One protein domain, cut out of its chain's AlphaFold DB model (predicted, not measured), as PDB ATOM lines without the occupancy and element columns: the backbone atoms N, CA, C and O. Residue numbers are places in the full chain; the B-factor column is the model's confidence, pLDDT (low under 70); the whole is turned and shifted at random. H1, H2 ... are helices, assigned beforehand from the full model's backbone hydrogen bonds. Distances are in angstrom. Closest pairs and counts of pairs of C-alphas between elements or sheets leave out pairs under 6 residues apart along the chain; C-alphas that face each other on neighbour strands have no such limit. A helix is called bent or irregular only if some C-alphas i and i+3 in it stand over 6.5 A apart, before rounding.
ATOM      1  N   ASN A   5     -29.880 -22.775  55.809       40.84
ATOM      2  CA  ASN A   5     -29.262 -23.658  54.823       40.84
ATOM      3  C   ASN A   5     -30.241 -24.690  54.227       40.84
ATOM      4  O   ASN A   5     -30.161 -24.977  53.034       40.84
ATOM      5  N   SER A   6     -31.206 -25.198  55.002       46.59
ATOM      6  CA  SER A   6     -32.261 -26.104  54.516       46.59
ATOM      7  C   SER A   6     -33.192 -25.393  53.524       46.59
ATOM      8  O   SER A   6     -33.491 -25.927  52.454       46.59
ATOM      9  N   LYS A   7     -33.569 -24.138  53.814       56.12
ATOM     10  CA  LYS A   7     -34.380 -23.312  52.904       56.12
ATOM     11  C   LYS A   7     -33.654 -23.021  51.590       56.12
ATOM     12  O   LYS A   7     -34.255 -23.148  50.524       56.12
ATOM     13  N   ARG A   8     -32.359 -22.696  51.642       51.53
ATOM     14  CA  ARG A   8     -31.541 -22.412  50.449       51.53
ATOM     15  C   ARG A   8     -31.389 -23.635  49.539       51.53
ATOM     16  O   ARG A   8     -31.508 -23.514  48.323       51.53
ATOM     17  N   ILE A   9     -31.187 -24.820  50.122       53.06
ATOM     18  CA  ILE A   9     -31.075 -26.083  49.375       53.06
ATOM     19  C   ILE A   9     -32.415 -26.459  48.727       53.06
ATOM     20  O   ILE A   9     -32.440 -26.792  47.542       53.06
ATOM     21  N   LYS A  10     -33.534 -26.342  49.458       54.47
ATOM     22  CA  LYS A  10     -34.880 -26.575  48.905       54.47
ATOM     23  C   LYS A  10     -35.199 -25.621  47.753       54.47
ATOM     24  O   LYS A  10     -35.743 -26.060  46.744       54.47
ATOM     25  N   HIS A  11     -34.817 -24.348  47.864       61.56
ATOM     26  CA  HIS A  11     -35.046 -23.361  46.809       61.56
ATOM     27  C   HIS A  11     -34.246 -23.674  45.533       61.56
ATOM     28  O   HIS A  11     -34.813 -23.667  44.443       61.56
ATOM     29  N   ASN A  12     -32.972 -24.057  45.663       56.69
ATOM     30  CA  ASN A  12     -32.147 -24.460  44.518       56.69
ATOM     31  C   ASN A  12     -32.664 -25.743  43.843       56.69
ATOM     32  O   ASN A  12     -32.675 -25.825  42.618       56.69
ATOM     33  N   LEU A  13     -33.125 -26.733  44.618       58.72
ATOM     34  CA  LEU A  13     -33.715 -27.966  44.079       58.72
ATOM     35  C   LEU A  13     -35.038 -27.708  43.349       58.72
ATOM     36  O   LEU A  13     -35.267 -28.279  42.285       58.72
ATOM     37  N   LEU A  14     -35.881 -26.821  43.885       62.31
ATOM     38  CA  LEU A  14     -37.122 -26.404  43.236       62.31
ATOM     39  C   LEU A  14     -36.836 -25.666  41.920       62.31
ATOM     40  O   LEU A  14     -37.502 -25.925  40.923       62.31
ATOM     41  N   LEU A  15     -35.811 -24.806  41.897       61.50
ATOM     42  CA  LEU A  15     -35.369 -24.111  40.688       61.50
ATOM     43  C   LEU A  15     -34.901 -25.111  39.620       61.50
ATOM     44  O   LEU A  15     -35.359 -25.050  38.487       61.50
ATOM     45  N   ILE A  16     -34.067 -26.089  39.987       61.44
ATOM     46  CA  ILE A  16     -33.602 -27.150  39.075       61.44
ATOM     47  C   ILE A  16     -34.781 -27.974  38.536       61.44
ATOM     48  O   ILE A  16     -34.816 -28.301  37.351       61.44
ATOM     49  N   PHE A  17     -35.763 -28.296  39.381       67.12
ATOM     50  CA  PHE A  17     -36.946 -29.048  38.963       67.12
ATOM     51  C   PHE A  17     -37.849 -28.234  38.027       67.12
ATOM     52  O   PHE A  17     -38.343 -28.768  37.037       67.12
ATOM     53  N   MET A  18     -38.021 -26.935  38.288       61.97
ATOM     54  CA  MET A  18     -38.766 -26.037  37.402       61.97
ATOM     55  C   MET A  18     -38.054 -25.813  36.065       61.97
ATOM     56  O   MET A  18     -38.720 -25.753  35.035       61.97
ATOM     57  N   LEU A  19     -36.720 -25.791  36.050       63.25
ATOM     58  CA  LEU A  19     -35.927 -25.654  34.826       63.25
ATOM     59  C   LEU A  19     -35.988 -26.880  33.905       63.25
ATOM     60  O   LEU A  19     -35.690 -26.748  32.723       63.25
ATOM     61  N   LYS A  20     -36.453 -28.041  34.392       67.75
ATOM     62  CA  LYS A  20     -36.788 -29.179  33.516       67.75
ATOM     63  C   LYS A  20     -38.009 -28.915  32.632       67.75
ATOM     64  O   LYS A  20     -38.211 -29.627  31.652       67.75
ATOM     65  N   ARG A  21     -38.837 -27.915  32.956       80.25
ATOM     66  CA  ARG A  21     -39.910 -27.456  32.066       80.25
ATOM     67  C   ARG A  21     -39.351 -26.366  31.159       80.25
ATOM     68  O   ARG A  21     -39.195 -25.220  31.573       80.25
ATOM     69  N   PHE A  22     -39.075 -26.747  29.917       77.75
ATOM     70  CA  PHE A  22     -38.527 -25.883  28.870       77.75
ATOM     71  C   PHE A  22     -39.236 -24.518  28.770       77.75
ATOM     72  O   PHE A  22     -38.585 -23.474  28.741       77.75
ATOM     73  N   ASP A  23     -40.568 -24.518  28.821       82.06
ATOM     74  CA  ASP A  23     -41.393 -23.309  28.698       82.06
ATOM     75  C   ASP A  23     -41.152 -22.316  29.846       82.06
ATOM     76  O   ASP A  23     -41.149 -21.101  29.646       82.06
ATOM     77  N   VAL A  24     -40.893 -22.831  31.051       83.12
ATOM     78  CA  VAL A  24     -40.616 -22.015  32.239       83.12
ATOM     79  C   VAL A  24     -39.236 -21.376  32.125       83.12
ATOM     80  O   VAL A  24     -39.087 -20.189  32.401       83.12
ATOM     81  N   ALA A  25     -38.234 -22.122  31.652       82.06
ATOM     82  CA  ALA A  25     -36.903 -21.570  31.402       82.06
ATOM     83  C   ALA A  25     -36.950 -20.441  30.357       82.06
ATOM     84  O   ALA A  25     -36.346 -19.389  30.563       82.06
ATOM     85  N   LEU A  26     -37.718 -20.614  29.274       85.12
ATOM     86  CA  LEU A  26     -37.928 -19.575  28.261       85.12
ATOM     87  C   LEU A  26     -38.542 -18.299  28.843       85.12
ATOM     88  O   LEU A  26     -38.046 -17.208  28.565       85.12
ATOM     89  N   GLN A  27     -39.593 -18.425  29.655       88.94
ATOM     90  CA  GLN A  27     -40.240 -17.279  30.301       88.94
ATOM     91  C   GLN A  27     -39.293 -16.566  31.261       88.94
ATOM     92  O   GLN A  27     -39.190 -15.341  31.239       88.94
ATOM     93  N   ILE A  28     -38.539 -17.329  32.054       87.75
ATOM     94  CA  ILE A  28     -37.523 -16.772  32.941       87.75
ATOM     95  C   ILE A  28     -36.492 -15.989  32.133       87.75
ATOM     96  O   ILE A  28     -36.188 -14.856  32.486       87.75
ATOM     97  N   PHE A  29     -35.966 -16.545  31.040       89.50
ATOM     98  CA  PHE A  29     -35.000 -15.837  30.202       89.50
ATOM     99  C   PHE A  29     -35.588 -14.598  29.529       89.50
ATOM    100  O   PHE A  29     -34.888 -13.595  29.410       89.50
ATOM    101  N   ALA A  30     -36.858 -14.633  29.128       89.12
ATOM    102  CA  ALA A  30     -37.547 -13.467  28.588       89.12
ATOM    103  C   ALA A  30     -37.562 -12.308  29.593       89.12
ATOM    104  O   ALA A  30     -37.211 -11.192  29.226       89.12
ATOM    105  N   VAL A  31     -37.877 -12.592  30.859       90.00
ATOM    106  CA  VAL A  31     -37.932 -11.583  31.929       90.00
ATOM    107  C   VAL A  31     -36.533 -11.156  32.391       90.00
ATOM    108  O   VAL A  31     -36.282  -9.987  32.639       90.00
ATOM    109  N   THR A  32     -35.583 -12.085  32.479       90.62
ATOM    110  CA  THR A  32     -34.266 -11.817  33.090       90.62
ATOM    111  C   THR A  32     -33.203 -11.357  32.092       90.62
ATOM    112  O   THR A  32     -32.466 -10.393  32.317       90.62
ATOM    113  N   LEU A  33     -33.092 -12.060  30.964       87.19
ATOM    114  CA  LEU A  33     -32.013 -11.909  29.988       87.19
ATOM    115  C   LEU A  33     -32.429 -11.065  28.779       87.19
ATOM    116  O   LEU A  33     -31.591 -10.329  28.255       87.19
ATOM    117  N   PHE A  34     -33.694 -11.097  28.365       90.62
ATOM    118  CA  PHE A  34     -34.145 -10.407  27.146       90.62
ATOM    119  C   PHE A  34     -35.046  -9.202  27.375       90.62
ATOM    120  O   PHE A  34     -35.438  -8.568  26.401       90.62
ATOM    121  N   GLN A  35     -35.365  -8.864  28.621       90.12
ATOM    122  CA  GLN A  35     -36.116  -7.651  28.897       90.12
ATOM    123  C   GLN A  35     -35.208  -6.444  28.652       90.12
ATOM    124  O   GLN A  35     -34.298  -6.162  29.431       90.12
ATOM    125  N   ASP A  36     -35.418  -5.763  27.533       81.44
ATOM    126  CA  ASP A  36     -34.735  -4.518  27.208       81.44
ATOM    127  C   ASP A  36     -35.649  -3.363  27.639       81.44
ATOM    128  O   ASP A  36     -36.730  -3.163  27.089       81.44
ATOM    129  N   GLY A  37     -35.253  -2.652  28.693       84.25
ATOM    130  CA  GLY A  37     -36.006  -1.536  29.256       84.25
ATOM    131  C   GLY A  37     -35.147  -0.725  30.229       84.25
ATOM    132  O   GLY A  37     -34.203  -1.281  30.796       84.25
ATOM    133  N   PRO A  38     -35.450   0.570  30.427       80.62
ATOM    134  CA  PRO A  38     -34.663   1.456  31.290       80.62
ATOM    135  C   PRO A  38     -34.669   1.014  32.762       80.62
ATOM    136  O   PRO A  38     -33.703   1.257  33.473       80.62
ATOM    137  N   ASP A  39     -35.712   0.298  33.194       84.06
ATOM    138  CA  ASP A  39     -35.872  -0.183  34.574       84.06
ATOM    139  C   ASP A  39     -35.244  -1.561  34.823       84.06
ATOM    140  O   ASP A  39     -35.480  -2.198  35.856       84.06
ATOM    141  N   ARG A  40     -34.479  -2.075  33.857       84.00
ATOM    142  CA  ARG A  40     -33.867  -3.392  33.967       84.00
ATOM    143  C   ARG A  40     -32.836  -3.395  35.093       84.00
ATOM    144  O   ARG A  40     -31.835  -2.687  35.031       84.00
ATOM    145  N   LYS A  41     -33.037  -4.257  36.090       85.62
ATOM    146  CA  LYS A  41     -32.092  -4.400  37.199       85.62
ATOM    147  C   LYS A  41     -30.947  -5.329  36.811       85.62
ATOM    148  O   LYS A  41     -31.156  -6.411  36.260       85.62
ATOM    149  N   GLU A  42     -29.729  -4.957  37.185       79.12
ATOM    150  CA  GLU A  42     -28.525  -5.788  37.027       79.12
ATOM    151  C   GLU A  42     -28.692  -7.169  37.679       79.12
ATOM    152  O   GLU A  42     -28.239  -8.189  37.155       79.12
ATOM    153  N   THR A  43     -29.431  -7.227  38.791       79.50
ATOM    154  CA  THR A  43     -29.779  -8.469  39.490       79.50
ATOM    155  C   THR A  43     -30.526  -9.461  38.606       79.50
ATOM    156  O   THR A  43     -30.318 -10.668  38.742       79.50
ATOM    157  N   ASP A  44     -31.347  -8.973  37.678       84.44
ATOM    158  CA  ASP A  44     -32.124  -9.817  36.777       84.44
ATOM    159  C   ASP A  44     -31.214 -10.404  35.698       84.44
ATOM    160  O   ASP A  44     -31.295 -11.595  35.405       84.44
ATOM    161  N   ILE A  45     -30.249  -9.623  35.197       83.06
ATOM    162  CA  ILE A  45     -29.205 -10.119  34.289       83.06
ATOM    163  C   ILE A  45     -28.386 -11.218  34.973       83.06
ATOM    164  O   ILE A  45     -28.202 -12.296  34.400       83.06
ATOM    165  N   ILE A  46     -27.924 -10.976  36.207       79.00
ATOM    166  CA  ILE A  46     -27.173 -11.967  36.997       79.00
ATOM    167  C   ILE A  46     -27.987 -13.251  37.139       79.00
ATOM    168  O   ILE A  46     -27.461 -14.350  36.937       79.00
ATOM    169  N   LEU A  47     -29.262 -13.123  37.508       82.12
ATOM    170  CA  LEU A  47     -30.151 -14.258  37.694       82.12
ATOM    171  C   LEU A  47     -30.321 -15.039  36.390       82.12
ATOM    172  O   LEU A  47     -30.148 -16.258  36.389       82.12
ATOM    173  N   GLY A  48     -30.568 -14.347  35.279       86.31
ATOM    174  CA  GLY A  48     -30.684 -14.954  33.957       86.31
ATOM    175  C   GLY A  48     -29.421 -15.714  33.558       86.31
ATOM    176  O   GLY A  48     -29.503 -16.869  33.152       86.31
ATOM    177  N   LEU A  49     -28.237 -15.128  33.748       81.94
ATOM    178  CA  LEU A  49     -26.959 -15.785  33.446       81.94
ATOM    179  C   LEU A  49     -26.692 -17.008  34.338       81.94
ATOM    180  O   LEU A  49     -26.173 -18.022  33.866       81.94
ATOM    181  N   ARG A  50     -27.071 -16.960  35.620       79.44
ATOM    182  CA  ARG A  50     -26.972 -18.120  36.523       79.44
ATOM    183  C   ARG A  50     -27.918 -19.237  36.105       79.44
ATOM    184  O   ARG A  50     -27.528 -20.401  36.113       79.44
ATOM    185  N   ILE A  51     -29.137 -18.889  35.716       82.25
ATOM    186  CA  ILE A  51     -30.123 -19.857  35.235       82.25
ATOM    187  C   ILE A  51     -29.673 -20.460  33.908       82.25
ATOM    188  O   ILE A  51     -29.789 -21.668  33.730       82.25
ATOM    189  N   LEU A  52     -29.068 -19.662  33.028       81.81
ATOM    190  CA  LEU A  52     -28.453 -20.127  31.786       81.81
ATOM    191  C   LEU A  52     -27.367 -21.165  32.056       81.81
ATOM    192  O   LEU A  52     -27.322 -22.203  31.399       81.81
ATOM    193  N   PHE A  53     -26.532 -20.916  33.061       78.94
ATOM    194  CA  PHE A  53     -25.521 -21.865  33.504       78.94
ATOM    195  C   PHE A  53     -26.145 -23.161  34.055       78.94
ATOM    196  O   PHE A  53     -25.727 -24.256  33.675       78.94
ATOM    197  N   CYS A  54     -27.175 -23.062  34.898       77.12
ATOM    198  CA  CYS A  54     -27.872 -24.229  35.448       77.12
ATOM    199  C   CYS A  54     -28.632 -25.037  34.386       77.12
ATOM    200  O   CYS A  54     -28.691 -26.258  34.481       77.12
ATOM    201  N   ALA A  55     -29.185 -24.369  33.375       78.06
ATOM    202  CA  ALA A  55     -29.918 -24.977  32.266       78.06
ATOM    203  C   ALA A  55     -29.005 -25.344  31.084       78.06
ATOM    204  O   ALA A  55     -29.491 -25.621  29.989       78.06
ATOM    205  N   SER A  56     -27.684 -25.352  31.281       73.31
ATOM    206  CA  SER A  56     -26.708 -25.613  30.221       73.31
ATOM    207  C   SER A  56     -26.940 -26.944  29.503       73.31
ATOM    208  O   SER A  56     -26.874 -26.997  28.278       73.31
ATOM    209  N   SER A  57     -27.293 -28.008  30.226       74.25
ATOM    210  CA  SER A  57     -27.648 -29.301  29.623       74.25
ATOM    211  C   SER A  57     -28.883 -29.214  28.724       74.25
ATOM    212  O   SER A  57     -28.928 -29.856  27.676       74.25
ATOM    213  N   GLU A  58     -29.849 -28.379  29.101       78.75
ATOM    214  CA  GLU A  58     -31.093 -28.166  28.363       78.75
ATOM    215  C   GLU A  58     -30.907 -27.212  27.186       78.75
ATOM    216  O   GLU A  58     -31.722 -27.227  26.272       78.75
ATOM    217  N   LEU A  59     -29.814 -26.435  27.121       72.19
ATOM    218  CA  LEU A  59     -29.552 -25.526  25.996       72.19
ATOM    219  C   LEU A  59     -29.549 -26.229  24.634       72.19
ATOM    220  O   LEU A  59     -29.777 -25.595  23.601       72.19
ATOM    221  N   GLN A  60     -29.355 -27.549  24.626       77.38
ATOM    222  CA  GLN A  60     -29.420 -28.340  23.410       77.38
ATOM    223  C   GLN A  60     -30.817 -28.379  22.773       77.38
ATOM    224  O   GLN A  60     -30.908 -28.481  21.547       77.38
ATOM    225  N   SER A  61     -31.880 -28.266  23.575       81.81
ATOM    226  CA  SER A  61     -33.275 -28.324  23.122       81.81
ATOM    227  C   SER A  61     -33.793 -26.988  22.576       81.81
ATOM    228  O   SER A  61     -34.802 -26.956  21.876       81.81
ATOM    229  N   PHE A  62     -33.080 -25.880  22.810       81.69
ATOM    230  CA  PHE A  62     -33.508 -24.564  22.345       81.69
ATOM    231  C   PHE A  62     -33.365 -24.415  20.827       81.69
ATOM    232  O   PHE A  62     -32.401 -24.881  20.205       81.69
ATOM    233  N   GLY A  63     -34.323 -23.708  20.225       85.38
ATOM    234  CA  GLY A  63     -34.280 -23.321  18.815       85.38
ATOM    235  C   GLY A  63     -33.088 -22.413  18.492       85.38
ATOM    236  O   GLY A  63     -32.565 -21.712  19.361       85.38
ATOM    237  N   ASN A  64     -32.666 -22.406  17.223       82.94
ATOM    238  CA  ASN A  64     -31.536 -21.590  16.757       82.94
ATOM    239  C   ASN A  64     -31.721 -20.101  17.087       82.94
ATOM    240  O   ASN A  64     -30.769 -19.447  17.497       82.94
ATOM    241  N   ASP A  65     -32.934 -19.572  16.931       86.25
ATOM    242  CA  ASP A  65     -33.202 -18.140  17.108       86.25
ATOM    243  C   ASP A  65     -33.035 -17.709  18.562       86.25
ATOM    244  O   ASP A  65     -32.432 -16.679  18.856       86.25
ATOM    245  N   PHE A  66     -33.507 -18.538  19.492       85.31
ATOM    246  CA  PHE A  66     -33.333 -18.298  20.918       85.31
ATOM    247  C   PHE A  66     -31.857 -18.319  21.313       85.31
ATOM    248  O   PHE A  66     -31.366 -17.474  22.055       85.31
ATOM    249  N   PHE A  67     -31.126 -19.265  20.743       80.75
ATOM    250  CA  PHE A  67     -29.699 -19.403  20.950       80.75
ATOM    251  C   PHE A  67     -28.902 -18.204  20.416       80.75
ATOM    252  O   PHE A  67     -28.007 -17.700  21.095       80.75
ATOM    253  N   HIS A  68     -29.272 -17.697  19.237       84.06
ATOM    254  CA  HIS A  68     -28.745 -16.447  18.691       84.06
ATOM    255  C   HIS A  68     -29.026 -15.262  19.623       84.06
ATOM    256  O   HIS A  68     -28.126 -14.460  19.864       84.06
ATOM    257  N   LYS A  69     -30.237 -15.169  20.190       88.44
ATOM    258  CA  LYS A  69     -30.588 -14.120  21.162       88.44
ATOM    259  C   LYS A  69     -29.710 -14.178  22.411       88.44
ATOM    260  O   LYS A  69     -29.190 -13.142  22.811       88.44
ATOM    261  N   ILE A  70     -29.488 -15.366  22.990       85.38
ATOM    262  CA  ILE A  70     -28.590 -15.531  24.149       85.38
ATOM    263  C   ILE A  70     -27.188 -15.030  23.811       85.38
ATOM    264  O   ILE A  70     -26.620 -14.234  24.556       85.38
ATOM    265  N   LEU A  71     -26.617 -15.499  22.700       84.12
ATOM    266  CA  LEU A  71     -25.242 -15.159  22.350       84.12
ATOM    267  C   LEU A  71     -25.080 -13.663  22.074       84.12
ATOM    268  O   LEU A  71     -24.128 -13.068  22.572       84.12
ATOM    269  N   ASN A  72     -26.002 -13.062  21.320       86.94
ATOM    270  CA  ASN A  72     -25.996 -11.621  21.079       86.94
ATOM    271  C   ASN A  72     -26.060 -10.861  22.397       86.94
ATOM    272  O   ASN A  72     -25.234  -9.989  22.624       86.94
ATOM    273  N   LYS A  73     -26.946 -11.271  23.312       87.62
ATOM    274  CA  LYS A  73     -27.058 -10.607  24.606       87.62
ATOM    275  C   LYS A  73     -25.779 -10.716  25.432       87.62
ATOM    276  O   LYS A  73     -25.363  -9.729  26.023       87.62
ATOM    277  N   ILE A  74     -25.123 -11.879  25.449       84.00
ATOM    278  CA  ILE A  74     -23.821 -12.038  26.117       84.00
ATOM    279  C   ILE A  74     -22.783 -11.102  25.491       84.00
ATOM    280  O   ILE A  74     -22.029 -10.469  26.222       84.00
ATOM    281  N   ILE A  75     -22.739 -11.011  24.161       83.50
ATOM    282  CA  ILE A  75     -21.817 -10.126  23.439       83.50
ATOM    283  C   ILE A  75     -22.101  -8.656  23.752       83.50
ATOM    284  O   ILE A  75     -21.154  -7.905  23.958       83.50
ATOM    285  N   ASP A  76     -23.368  -8.254  23.806       85.62
ATOM    286  CA  ASP A  76     -23.769  -6.877  24.096       85.62
ATOM    287  C   ASP A  76     -23.386  -6.490  25.526       85.62
ATOM    288  O   ASP A  76     -22.686  -5.498  25.718       85.62
ATOM    289  N   LEU A  77     -23.720  -7.336  26.510       83.38
ATOM    290  CA  LEU A  77     -23.313  -7.141  27.907       83.38
ATOM    291  C   LEU A  77     -21.787  -7.011  28.031       83.38
ATOM    292  O   LEU A  77     -21.272  -6.198  28.795       83.38
ATOM    293  N   VAL A  78     -21.058  -7.828  27.267       78.00
ATOM    294  CA  VAL A  78     -19.596  -7.841  27.235       78.00
ATOM    295  C   VAL A  78     -19.037  -6.552  26.623       78.00
ATOM    296  O   VAL A  78     -18.146  -5.937  27.205       78.00
ATOM    297  N   ASN A  79     -19.547  -6.133  25.466       80.69
ATOM    298  CA  ASN A  79     -19.037  -4.970  24.740       80.69
ATOM    299  C   ASN A  79     -19.338  -3.662  25.470       80.69
ATOM    300  O   ASN A  79     -18.486  -2.778  25.506       80.69
ATOM    301  N   ASN A  80     -20.522  -3.559  26.071       81.75
ATOM    302  CA  ASN A  80     -20.939  -2.356  26.780       81.75
ATOM    303  C   ASN A  80     -20.307  -2.253  28.173       81.75
ATOM    304  O   ASN A  80     -20.468  -1.235  28.836       81.75
ATOM    305  N   SER A  81     -19.571  -3.284  28.616       69.88
ATOM    306  CA  SER A  81     -19.050  -3.380  29.985       69.88
ATOM    307  C   SER A  81     -20.148  -3.154  31.034       69.88
ATOM    308  O   SER A  81     -19.891  -2.589  32.093       69.88
ATOM    309  N   GLU A  82     -21.376  -3.584  30.732       72.44
ATOM    310  CA  GLU A  82     -22.516  -3.432  31.634       72.44
ATOM    311  C   GLU A  82     -22.342  -4.359  32.842       72.44
ATOM    312  O   GLU A  82     -21.911  -5.516  32.726       72.44
ATOM    313  N   GLU A  83     -22.678  -3.859  34.030       57.09
ATOM    314  CA  GLU A  83     -22.842  -4.715  35.198       57.09
ATOM    315  C   GLU A  83     -23.902  -5.791  34.895       57.09
ATOM    316  O   GLU A  83     -24.926  -5.523  34.263       57.09
ATOM    317  N   PRO A  84     -23.642  -7.059  35.259       57.38
ATOM    318  CA  PRO A  84     -22.673  -7.520  36.259       57.38
ATOM    319  C   PRO A  84     -21.301  -7.934  35.708       57.38
ATOM    320  O   PRO A  84     -20.525  -8.576  36.423       57.38
ATOM    321  N   ILE A  85     -20.999  -7.690  34.426       60.41
ATOM    322  CA  ILE A  85     -19.815  -8.282  33.784       60.41
ATOM    323  C   ILE A  85     -18.517  -7.791  34.412       60.41
ATOM    324  O   ILE A  85     -17.616  -8.603  34.631       60.41
ATOM    325  N   VAL A  86     -18.462  -6.518  34.788       55.84
ATOM    326  CA  VAL A  86     -17.278  -5.886  35.381       55.84
ATOM    327  C   VAL A  86     -17.034  -6.368  36.817       55.84
ATOM    328  O   VAL A  86     -15.943  -6.843  37.128       55.84
ATOM    329  N   THR A  87     -18.055  -6.339  37.677       56.00
ATOM    330  CA  THR A  87     -17.964  -6.700  39.107       56.00
ATOM    331  C   THR A  87     -17.823  -8.202  39.346       56.00
ATOM    332  O   THR A  87     -17.141  -8.639  40.275       56.00
ATOM    333  N   HIS A  88     -18.389  -9.031  38.468       59.91
ATOM    334  CA  HIS A  88     -18.313 -10.490  38.552       59.91
ATOM    335  C   HIS A  88     -17.437 -11.119  37.460       59.91
ATOM    336  O   HIS A  88     -17.610 -12.299  37.140       59.91
ATOM    337  N   ALA A  89     -16.466 -10.379  36.916       52.72
ATOM    338  CA  ALA A  89     -15.642 -10.766  35.766       52.72
ATOM    339  C   ALA A  89     -15.114 -12.212  35.805       52.72
ATOM    340  O   ALA A  89     -15.176 -12.909  34.798       52.72
ATOM    341  N   ILE A  90     -14.677 -12.720  36.965       50.81
ATOM    342  CA  ILE A  90     -14.193 -14.109  37.117       50.81
ATOM    343  C   ILE A  90     -15.323 -15.136  36.933       50.81
ATOM    344  O   ILE A  90     -15.151 -16.147  36.248       50.81
ATOM    345  N   SER A  91     -16.485 -14.879  37.536       57.00
ATOM    346  CA  SER A  91     -17.677 -15.721  37.385       57.00
ATOM    347  C   SER A  91     -18.228 -15.632  35.964       57.00
ATOM    348  O   SER A  91     -18.655 -16.635  35.399       57.00
ATOM    349  N   ASN A  92     -18.169 -14.453  35.351       62.69
ATOM    350  CA  ASN A  92     -18.681 -14.233  34.007       62.69
ATOM    351  C   ASN A  92     -17.763 -14.813  32.936       62.69
ATOM    352  O   ASN A  92     -18.270 -15.389  31.985       62.69
ATOM    353  N   LEU A  93     -16.438 -14.801  33.123       66.25
ATOM    354  CA  LEU A  93     -15.517 -15.533  32.250       66.25
ATOM    355  C   LEU A  93     -15.837 -17.033  32.263       66.25
ATOM    356  O   LEU A  93     -15.840 -17.680  31.218       66.25
ATOM    357  N   HIS A  94     -16.142 -17.585  33.442       68.06
ATOM    358  CA  HIS A  94     -16.567 -18.976  33.584       68.06
ATOM    359  C   HIS A  94     -17.886 -19.250  32.851       68.06
ATOM    360  O   HIS A  94     -17.968 -20.216  32.101       68.06
ATOM    361  N   ILE A  95     -18.891 -18.383  33.009       66.56
ATOM    362  CA  ILE A  95     -20.169 -18.494  32.291       66.56
ATOM    363  C   ILE A  95     -19.945 -18.392  30.778       66.56
ATOM    364  O   ILE A  95     -20.429 -19.240  30.039       66.56
ATOM    365  N   ILE A  96     -19.141 -17.432  30.313       71.31
ATOM    366  CA  ILE A  96     -18.776 -17.267  28.899       71.31
ATOM    367  C   ILE A  96     -18.111 -18.535  28.362       71.31
ATOM    368  O   ILE A  96     -18.467 -18.992  27.279       71.31
ATOM    369  N   LYS A  97     -17.187 -19.147  29.111       73.94
ATOM    370  CA  LYS A  97     -16.548 -20.413  28.725       73.94
ATOM    371  C   LYS A  97     -17.557 -21.545  28.574       73.94
ATOM    372  O   LYS A  97     -17.501 -22.264  27.582       73.94
ATOM    373  N   GLU A  98     -18.439 -21.727  29.542       70.75
ATOM    374  CA  GLU A  98     -19.426 -22.813  29.530       70.75
ATOM    375  C   GLU A  98     -20.440 -22.601  28.401       70.75
ATOM    376  O   GLU A  98     -20.724 -23.519  27.631       70.75
ATOM    377  N   CYS A  99     -20.867 -21.355  28.186       69.88
ATOM    378  CA  CYS A  99     -21.645 -20.969  27.018       69.88
ATOM    379  C   CYS A  99     -20.887 -21.294  25.718       69.88
ATOM    380  O   CYS A  99     -21.445 -21.943  24.842       69.88
ATOM    381  N   LEU A 100     -19.599 -20.946  25.595       72.06
ATOM    382  CA  LEU A 100     -18.744 -21.299  24.447       72.06
ATOM    383  C   LEU A 100     -18.632 -22.812  24.222       72.06
ATOM    384  O   LEU A 100     -18.664 -23.266  23.076       72.06
ATOM    385  N   GLN A 101     -18.536 -23.603  25.286       71.81
ATOM    386  CA  GLN A 101     -18.518 -25.064  25.200       71.81
ATOM    387  C   GLN A 101     -19.861 -25.623  24.710       71.81
ATOM    388  O   GLN A 101     -19.885 -26.537  23.881       71.81
ATOM    389  N   LEU A 102     -20.975 -25.023  25.126       68.06
ATOM    390  CA  LEU A 102     -22.310 -25.352  24.623       68.06
ATOM    391  C   LEU A 102     -22.488 -24.950  23.155       68.06
ATOM    392  O   LEU A 102     -22.978 -25.748  22.353       68.06
ATOM    393  N   PHE A 103     -21.999 -23.762  22.775       69.31
ATOM    394  CA  PHE A 103     -21.944 -23.276  21.390       69.31
ATOM    395  C   PHE A 103     -21.209 -24.264  20.476       69.31
ATOM    396  O   PHE A 103     -21.621 -24.503  19.339       69.31
ATOM    397  N   MET A 104     -20.168 -24.902  21.002       65.31
ATOM    398  CA  MET A 104     -19.339 -25.879  20.305       65.31
ATOM    399  C   MET A 104     -19.973 -27.244  20.099       65.31
ATOM    400  O   MET A 104     -19.823 -27.831  19.022       65.31
ATOM    401  N   TYR A 105     -20.685 -27.743  21.107       68.31
ATOM    402  CA  TYR A 105     -21.346 -29.042  21.024       68.31
ATOM    403  C   TYR A 105     -22.345 -29.085  19.853       68.31
ATOM    404  O   TYR A 105     -22.498 -30.102  19.180       68.31
ATOM    405  N   GLN A 106     -22.928 -27.936  19.503       69.38
ATOM    406  CA  GLN A 106     -23.885 -27.799  18.407       69.38
ATOM    407  C   GLN A 106     -23.261 -27.352  17.075       69.38
ATOM    408  O   GLN A 106     -23.823 -26.520  16.364       69.38
ATOM    409  N   GLY A 107     -22.121 -27.937  16.691       60.44
ATOM    410  CA  GLY A 107     -21.246 -27.518  15.580       60.44
ATOM    411  C   GLY A 107     -21.872 -27.156  14.216       60.44
ATOM    412  O   GLY A 107     -21.212 -26.488  13.422       60.44
ATOM    413  N   LYS A 108     -23.125 -27.531  13.916       70.31
ATOM    414  CA  LYS A 108     -23.857 -27.042  12.728       70.31
ATOM    415  C   LYS A 108     -24.294 -25.570  12.856       70.31
ATOM    416  O   LYS A 108     -24.314 -24.862  11.853       70.31
ATOM    417  N   ARG A 109     -24.600 -25.098  14.071       68.81
ATOM    418  CA  ARG A 109     -25.076 -23.729  14.371       68.81
ATOM    419  C   ARG A 109     -23.948 -22.689  14.352       68.81
ATOM    420  O   ARG A 109     -24.161 -21.535  14.002       68.81
ATOM    421  N   LEU A 110     -22.727 -23.137  14.631       65.75
ATOM    422  CA  LEU A 110     -21.505 -22.331  14.699       65.75
ATOM    423  C   LEU A 110     -21.164 -21.561  13.414       65.75
ATOM    424  O   LEU A 110     -20.627 -20.458  13.493       65.75
ATOM    425  N   LYS A 111     -21.489 -22.102  12.231       72.06
ATOM    426  CA  LYS A 111     -21.133 -21.458  10.951       72.06
ATOM    427  C   LYS A 111     -21.772 -20.078  10.788       72.06
ATOM    428  O   LYS A 111     -21.110 -19.162  10.317       72.06
ATOM    429  N   LYS A 112     -23.027 -19.917  11.221       77.12
ATOM    430  CA  LYS A 112     -23.748 -18.632  11.163       77.12
ATOM    431  C   LYS A 112     -23.267 -17.634  12.221       77.12
ATOM    432  O   LYS A 112     -23.523 -16.443  12.108       77.12
ATOM    433  N   LEU A 113     -22.562 -18.130  13.234       73.31
ATOM    434  CA  LEU A 113     -22.173 -17.402  14.440       73.31
ATOM    435  C   LEU A 113     -20.700 -16.991  14.463       73.31
ATOM    436  O   LEU A 113     -20.246 -16.371  15.423       73.31
ATOM    437  N   HIS A 114     -19.939 -17.319  13.420       77.50
ATOM    438  CA  HIS A 114     -18.485 -17.170  13.418       77.50
ATOM    439  C   HIS A 114     -18.012 -15.740  13.733       77.50
ATOM    440  O   HIS A 114     -17.138 -15.554  14.578       77.50
ATOM    441  N   LEU A 115     -18.620 -14.723  13.111       79.88
ATOM    442  CA  LEU A 115     -18.278 -13.314  13.349       79.88
ATOM    443  C   LEU A 115     -18.525 -12.887  14.802       79.88
ATOM    444  O   LEU A 115     -17.713 -12.180  15.394       79.88
ATOM    445  N   GLN A 116     -19.632 -13.339  15.383       78.12
ATOM    446  CA  GLN A 116     -20.038 -13.015  16.751       78.12
ATOM    447  C   GLN A 116     -19.113 -13.681  17.774       78.12
ATOM    448  O   GLN A 116     -18.618 -13.033  18.694       78.12
ATOM    449  N   LEU A 117     -18.774 -14.949  17.548       75.56
ATOM    450  CA  LEU A 117     -17.788 -15.668  18.349       75.56
ATOM    451  C   LEU A 117     -16.398 -15.042  18.261       75.56
ATOM    452  O   LEU A 117     -15.725 -14.926  19.280       75.56
ATOM    453  N   LYS A 118     -15.977 -14.586  17.075       79.62
ATOM    454  CA  LYS A 118     -14.708 -13.865  16.903       79.62
ATOM    455  C   LYS A 118     -14.666 -12.599  17.766       79.62
ATOM    456  O   LYS A 118     -13.657 -12.363  18.424       79.62
ATOM    457  N   LYS A 119     -15.758 -11.824  17.817       80.44
ATOM    458  CA  LYS A 119     -15.864 -10.646  18.701       80.44
ATOM    459  C   LYS A 119     -15.714 -11.034  20.174       80.44
ATOM    460  O   LYS A 119     -14.879 -10.458  20.866       80.44
ATOM    461  N   LEU A 120     -16.451 -12.051  20.623       77.19
ATOM    462  CA  LEU A 120     -16.406 -12.519  22.013       77.19
ATOM    463  C   LEU A 120     -15.012 -13.030  22.412       77.19
ATOM    464  O   LEU A 120     -14.517 -12.727  23.497       77.19
ATOM    465  N   VAL A 121     -14.347 -13.769  21.522       77.19
ATOM    466  CA  VAL A 121     -12.979 -14.257  21.739       77.19
ATOM    467  C   VAL A 121     -11.986 -13.102  21.832       77.19
ATOM    468  O   VAL A 121     -11.172 -13.081  22.755       77.19
ATOM    469  N   ASN A 122     -12.061 -12.129  20.924       79.19
ATOM    470  CA  ASN A 122     -11.187 -10.958  20.959       79.19
ATOM    471  C   ASN A 122     -11.356 -10.168  22.261       79.19
ATOM    472  O   ASN A 122     -10.361  -9.743  22.843       79.19
ATOM    473  N   PHE A 123     -12.589 -10.037  22.756       77.69
ATOM    474  CA  PHE A 123     -12.840  -9.431  24.059       77.69
ATOM    475  C   PHE A 123     -12.193 -10.225  25.201       77.69
ATOM    476  O   PHE A 123     -11.517  -9.645  26.047       77.69
ATOM    477  N   CYS A 124     -12.337 -11.554  25.215       72.50
ATOM    478  CA  CYS A 124     -11.706 -12.393  26.238       72.50
ATOM    479  C   CYS A 124     -10.176 -12.243  26.230       72.50
ATOM    480  O   CYS A 124      -9.559 -12.163  27.291       72.50
ATOM    481  N   ILE A 125      -9.565 -12.172  25.043       76.94
ATOM    482  CA  ILE A 125      -8.124 -11.931  24.878       76.94
ATOM    483  C   ILE A 125      -7.747 -10.543  25.407       76.94
ATOM    484  O   ILE A 125      -6.757 -10.409  26.124       76.94
ATOM    485  N   TYR A 126      -8.535  -9.515  25.088       80.25
ATOM    486  CA  TYR A 126      -8.313  -8.159  25.583       80.25
ATOM    487  C   TYR A 126      -8.351  -8.102  27.116       80.25
ATOM    488  O   TYR A 126      -7.393  -7.632  27.728       80.25
ATOM    489  N   GLN A 127      -9.396  -8.653  27.739       72.88
ATOM    490  CA  GLN A 127      -9.522  -8.701  29.200       72.88
ATOM    491  C   GLN A 127      -8.369  -9.465  29.854       72.88
ATOM    492  O   GLN A 127      -7.821  -9.039  30.869       72.88
ATOM    493  N   PHE A 128      -7.944 -10.570  29.240       70.25
ATOM    494  CA  PHE A 128      -6.786 -11.321  29.706       70.25
ATOM    495  C   PHE A 128      -5.496 -10.489  29.659       70.25
ATOM    496  O   PHE A 128      -4.734 -10.484  30.624       70.25
ATOM    497  N   ASN A 129      -5.274  -9.736  28.580       75.12
ATOM    498  CA  ASN A 129      -4.112  -8.856  28.447       75.12
ATOM    499  C   ASN A 129      -4.131  -7.702  29.458       75.12
ATOM    500  O   ASN A 129      -3.088  -7.373  30.020       75.12
ATOM    501  N   VAL A 130      -5.300  -7.105  29.720       74.50
ATOM    502  CA  VAL A 130      -5.463  -6.074  30.761       74.50
ATOM    503  C   VAL A 130      -5.075  -6.637  32.125       74.50
ATOM    504  O   VAL A 130      -4.303  -6.015  32.856       74.50
ATOM    505  N   LEU A 131      -5.540  -7.845  32.449       66.12
ATOM    506  CA  LEU A 131      -5.214  -8.464  33.725       66.12
ATOM    507  C   LEU A 131      -3.738  -8.845  33.838       66.12
ATOM    508  O   LEU A 131      -3.135  -8.589  34.876       66.12
ATOM    509  N   LEU A 132      -3.137  -9.399  32.782       70.94
ATOM    510  CA  LEU A 132      -1.695  -9.653  32.743       70.94
ATOM    511  C   LEU A 132      -0.897  -8.370  32.969       70.94
ATOM    512  O   LEU A 132       0.050  -8.375  33.748       70.94
ATOM    513  N   LYS A 133      -1.292  -7.258  32.341       73.75
ATOM    514  CA  LYS A 133      -0.628  -5.964  32.526       73.75
ATOM    515  C   LYS A 133      -0.717  -5.488  33.975       73.75
ATOM    516  O   LYS A 133       0.279  -5.024  34.520       73.75
ATOM    517  N   ASN A 134      -1.881  -5.625  34.608       68.00
ATOM    518  CA  ASN A 134      -2.051  -5.273  36.018       68.00
ATOM    519  C   ASN A 134      -1.217  -6.179  36.926       68.00
ATOM    520  O   ASN A 134      -0.550  -5.686  37.826       68.00
ATOM    521  N   LEU A 135      -1.187  -7.482  36.652       64.38
ATOM    522  CA  LEU A 135      -0.380  -8.442  37.400       64.38
ATOM    523  C   LEU A 135       1.119  -8.135  37.299       64.38
ATOM    524  O   LEU A 135       1.815  -8.141  38.309       64.38
ATOM    525  N   MET A 136       1.606  -7.799  36.103       67.62
ATOM    526  CA  MET A 136       3.002  -7.413  35.899       67.62
ATOM    527  C   MET A 136       3.373  -6.145  36.673       67.62
ATOM    528  O   MET A 136       4.467  -6.099  37.222       67.62
ATOM    529  N   LYS A 137       2.463  -5.165  36.789       68.75
ATOM    530  CA  LYS A 137       2.680  -3.980  37.640       68.75
ATOM    531  C   LYS A 137       2.854  -4.342  39.113       68.75
ATOM    532  O   LYS A 137       3.666  -3.729  39.787       68.75
ATOM    533  N   TYR A 138       2.099  -5.317  39.618       54.28
ATOM    534  CA  TYR A 138       2.248  -5.760  41.007       54.28
ATOM    535  C   TYR A 138       3.579  -6.476  41.240       54.28
ATOM    536  O   TYR A 138       4.204  -6.266  42.271       54.28
ATOM    537  N   ILE A 139       4.029  -7.281  40.275       59.69
ATOM    538  CA  ILE A 139       5.299  -8.010  40.375       59.69
ATOM    539  C   ILE A 139       6.500  -7.059  40.252       59.69
ATOM    540  O   ILE A 139       7.506  -7.261  40.923       59.69
ATOM    541  N   SER A 140       6.418  -6.012  39.425       61.75
ATOM    542  CA  SER A 140       7.545  -5.092  39.212       61.75
ATOM    543  C   SER A 140       7.841  -4.182  40.408       61.75
ATOM    544  O   SER A 140       8.972  -3.741  40.547       61.75
ATOM    545  N   LYS A 171       4.387 -11.136  18.651       43.16
ATOM    546  CA  LYS A 171       2.943 -10.891  18.594       43.16
ATOM    547  C   LYS A 171       2.404 -11.607  17.361       43.16
ATOM    548  O   LYS A 171       2.303 -11.020  16.293       43.16
ATOM    549  N   ILE A 172       2.128 -12.898  17.492       43.50
ATOM    550  CA  ILE A 172       1.430 -13.647  16.451       43.50
ATOM    551  C   ILE A 172      -0.050 -13.320  16.615       43.50
ATOM    552  O   ILE A 172      -0.702 -13.823  17.533       43.50
ATOM    553  N   TYR A 173      -0.582 -12.456  15.752       56.41
ATOM    554  CA  TYR A 173      -2.013 -12.212  15.726       56.41
ATOM    555  C   TYR A 173      -2.698 -13.369  15.003       56.41
ATOM    556  O   TYR A 173      -2.248 -13.854  13.971       56.41
ATOM    557  N   ILE A 174      -3.828 -13.821  15.545       46.53
ATOM    558  CA  ILE A 174      -4.642 -14.882  14.932       46.53
ATOM    559  C   ILE A 174      -5.074 -14.493  13.505       46.53
ATOM    560  O   ILE A 174      -5.234 -15.365  12.657       46.53
ATOM    561  N   ILE A 175      -5.213 -13.190  13.234       50.47
ATOM    562  CA  ILE A 175      -5.457 -12.631  11.897       50.47
ATOM    563  C   ILE A 175      -4.333 -13.008  10.925       50.47
ATOM    564  O   ILE A 175      -4.631 -13.538   9.863       50.47
ATOM    565  N   ASP A 176      -3.069 -12.914  11.340       62.06
ATOM    566  CA  ASP A 176      -1.920 -13.280  10.504       62.06
ATOM    567  C   ASP A 176      -1.911 -14.773  10.143       62.06
ATOM    568  O   ASP A 176      -1.365 -15.168   9.117       62.06
ATOM    569  N   LEU A 177      -2.502 -15.629  10.982       53.91
ATOM    570  CA  LEU A 177      -2.621 -17.069  10.722       53.91
ATOM    571  C   LEU A 177      -3.786 -17.400   9.775       53.91
ATOM    572  O   LEU A 177      -3.718 -18.389   9.044       53.91
ATOM    573  N   ILE A 178      -4.841 -16.580   9.783       52.03
ATOM    574  CA  ILE A 178      -5.976 -16.683   8.858       52.03
ATOM    575  C   ILE A 178      -5.563 -16.165   7.477       52.03
ATOM    576  O   ILE A 178      -5.760 -16.862   6.484       52.03
ATOM    577  N   ASP A 179      -4.924 -14.995   7.427       58.28
ATOM    578  CA  ASP A 179      -4.520 -14.327   6.186       58.28
ATOM    579  C   ASP A 179      -3.412 -15.097   5.453       58.28
ATOM    580  O   ASP A 179      -3.377 -15.128   4.226       58.28
ATOM    581  N   LYS A 180      -2.553 -15.818   6.189       71.12
ATOM    582  CA  LYS A 180      -1.559 -16.736   5.605       71.12
ATOM    583  C   LYS A 180      -2.156 -18.025   5.026       71.12
ATOM    584  O   LYS A 180      -1.400 -18.880   4.574       71.12
ATOM    585  N   GLY A 181      -3.475 -18.223   5.083       49.75
ATOM    586  CA  GLY A 181      -4.128 -19.428   4.559       49.75
ATOM    587  C   GLY A 181      -3.771 -20.717   5.310       49.75
ATOM    588  O   GLY A 181      -4.132 -21.803   4.863       49.75
ATOM    589  N   ILE A 182      -3.103 -20.611   6.467       57.38
ATOM    590  CA  ILE A 182      -2.743 -21.748   7.336       57.38
ATOM    591  C   ILE A 182      -4.015 -22.400   7.907       57.38
ATOM    592  O   ILE A 182      -4.033 -23.586   8.230       57.38
ATOM    593  N   ILE A 183      -5.095 -21.622   7.996       46.59
ATOM    594  CA  ILE A 183      -6.440 -22.040   8.385       46.59
ATOM    595  C   ILE A 183      -7.309 -22.094   7.113       46.59
ATOM    596  O   ILE A 183      -7.929 -21.095   6.755       46.59
ATOM    597  N   SER A 184      -7.375 -23.236   6.415       58.12
ATOM    598  CA  SER A 184      -8.100 -23.369   5.131       58.12
ATOM    599  C   SER A 184      -9.355 -24.260   5.208       58.12
ATOM    600  O   SER A 184      -9.384 -25.291   5.855       58.12
ATOM    601  N   THR A 185     -10.421 -23.934   4.477       50.44
ATOM    602  CA  THR A 185     -11.694 -24.696   4.390       50.44
ATOM    603  C   THR A 185     -12.543 -24.807   5.672       50.44
ATOM    604  O   THR A 185     -12.084 -24.845   6.813       50.44
ATOM    605  N   VAL A 186     -13.857 -24.910   5.462       49.78
ATOM    606  CA  VAL A 186     -14.905 -24.905   6.496       49.78
ATOM    607  C   VAL A 186     -14.756 -26.039   7.531       49.78
ATOM    608  O   VAL A 186     -15.193 -25.899   8.675       49.78
ATOM    609  N   ASN A 187     -14.108 -27.150   7.164       47.28
ATOM    610  CA  ASN A 187     -13.811 -28.247   8.089       47.28
ATOM    611  C   ASN A 187     -12.571 -27.972   8.957       47.28
ATOM    612  O   ASN A 187     -12.591 -28.332  10.136       47.28
ATOM    613  N   GLN A 188     -11.541 -27.277   8.451       54.19
ATOM    614  CA  GLN A 188     -10.428 -26.854   9.310       54.19
ATOM    615  C   GLN A 188     -10.844 -25.679  10.195       54.19
ATOM    616  O   GLN A 188     -10.435 -25.642  11.345       54.19
ATOM    617  N   GLN A 189     -11.737 -24.779   9.762       51.62
ATOM    618  CA  GLN A 189     -12.278 -23.719  10.634       51.62
ATOM    619  C   GLN A 189     -12.891 -24.273  11.931       51.62
ATOM    620  O   GLN A 189     -12.713 -23.681  12.996       51.62
ATOM    621  N   LYS A 190     -13.551 -25.439  11.871       54.03
ATOM    622  CA  LYS A 190     -14.045 -26.150  13.061       54.03
ATOM    623  C   LYS A 190     -12.891 -26.606  13.961       54.03
ATOM    624  O   LYS A 190     -12.950 -26.390  15.168       54.03
ATOM    625  N   PHE A 191     -11.836 -27.179  13.380       52.47
ATOM    626  CA  PHE A 191     -10.618 -27.575  14.096       52.47
ATOM    627  C   PHE A 191      -9.866 -26.384  14.694       52.47
ATOM    628  O   PHE A 191      -9.419 -26.465  15.831       52.47
ATOM    629  N   HIS A 192      -9.775 -25.263  13.983       51.53
ATOM    630  CA  HIS A 192      -9.123 -24.050  14.463       51.53
ATOM    631  C   HIS A 192      -9.944 -23.351  15.545       51.53
ATOM    632  O   HIS A 192      -9.358 -22.886  16.514       51.53
ATOM    633  N   CYS A 193     -11.279 -23.361  15.468       51.97
ATOM    634  CA  CYS A 193     -12.129 -22.927  16.582       51.97
ATOM    635  C   CYS A 193     -11.961 -23.842  17.804       51.97
ATOM    636  O   CYS A 193     -11.808 -23.347  18.915       51.97
ATOM    637  N   LEU A 194     -11.917 -25.166  17.609       59.41
ATOM    638  CA  LEU A 194     -11.637 -26.137  18.674       59.41
ATOM    639  C   LEU A 194     -10.257 -25.928  19.308       59.41
ATOM    640  O   LEU A 194     -10.137 -25.936  20.531       59.41
ATOM    641  N   ALA A 195      -9.226 -25.708  18.494       55.41
ATOM    642  CA  ALA A 195      -7.871 -25.435  18.948       55.41
ATOM    643  C   ALA A 195      -7.794 -24.102  19.699       55.41
ATOM    644  O   ALA A 195      -7.217 -24.050  20.782       55.41
TER     645      ALA A 195
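What this domain is: This is residues 5 to 140 and 171 to 195 of the 423 residues of an uncharacterized protein of Thelohanellus kitauei (UniProt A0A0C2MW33). Three helices side by side, H5, H6 and the long, kinked H7, make a loose middle; the hairpin of H2 and H3 packs on H6 through H3, and H8 and H9 lie beyond H7 at the other end. Two arms stick out: residues 5 to 14 of H1 and residues 128 to 140 of H7. The printed part has 161 residues with nine named helices, H1 to H9 in order, and no named strand; its class is all helix. It is only just compact, close to loose, with a radius of gyration of the C-alphas of 17.9 A and spans of 55 by 45 by 33 A.

How they stand to each other: H7, residues 110 to 140, has a kink of 44 degrees near residue 117 and is irregular, with C-alphas 112 and 115 7.9 A apart. With residues 113 to 123 alone it touches H5, residues 64 to 79, at a shallow tilt of 27 degrees, the same way; the closest C-alphas, of Ile 75 and Leu 120, are 6.1 A apart. H6, residues 89 to 105, and H7 form a helical hairpin and only just touch, with 3 pairs of C-alphas within 8 A, the closest being those of Phe 103 and Leu 110, 6.8 A. H5, H6 and H7 are an up and down bundle, each helix running against the one before. H3, residues 42 to 54, touches H6 at a steep tilt of 42 degrees, the same way, with Phe 53 and Ile 95 closest at 6.4 A between C-alphas. H2, residues 22 to 32, forms a helical hairpin with H3, at a shallow tilt of 25 degrees; the C-alphas of Thr 32 and Asp 44 are closest, 4.7 A. H1, residues 5 to 19, and H2 touch only at the corner, and only just, with 3 pairs within 8 A; the C-alphas of Leu 19 and Ala 25 are closest, 5.4 A. H4, residues 58 to 61, touches no helix; its closest C-alpha pair with H6 is Leu 59 and Leu 102, 7.4 A. H9, residues 185 to 195, is near H7, while H8, residues 174 to 179, is apart from both. Every O i to N i+4 pair is within hydrogen-bond range in H1, H2, H3, H5, H6 and H8, against 25 of 27 in H7 and 5 of 7 in H9; H4 is too short for one.

Where its parts are: H7 is 41.7 A long, from C-alpha 110 at (-21.505, -22.331, 14.699) to C-alpha 140 at (7.545, -5.092, 39.212). H6 measures 24.2 A, H5 22.3 A and H1 21.2 A. H1 begins at C-alpha 5, (-29.262, -23.658, 54.823).

The domain as a whole: The C-alphas farthest apart, of Ser 6 and Lys 180, are 58.5 A apart. Residues 141 to 170 are not printed, and C-alphas 140 and 171 are 21.9 A apart across this cut. Of the links printed whole, none is long. Mean pLDDT of the printed part is 70.6, and 71 residues are under 70, among them 5 to 20, 83 to 95 and 181 to 195.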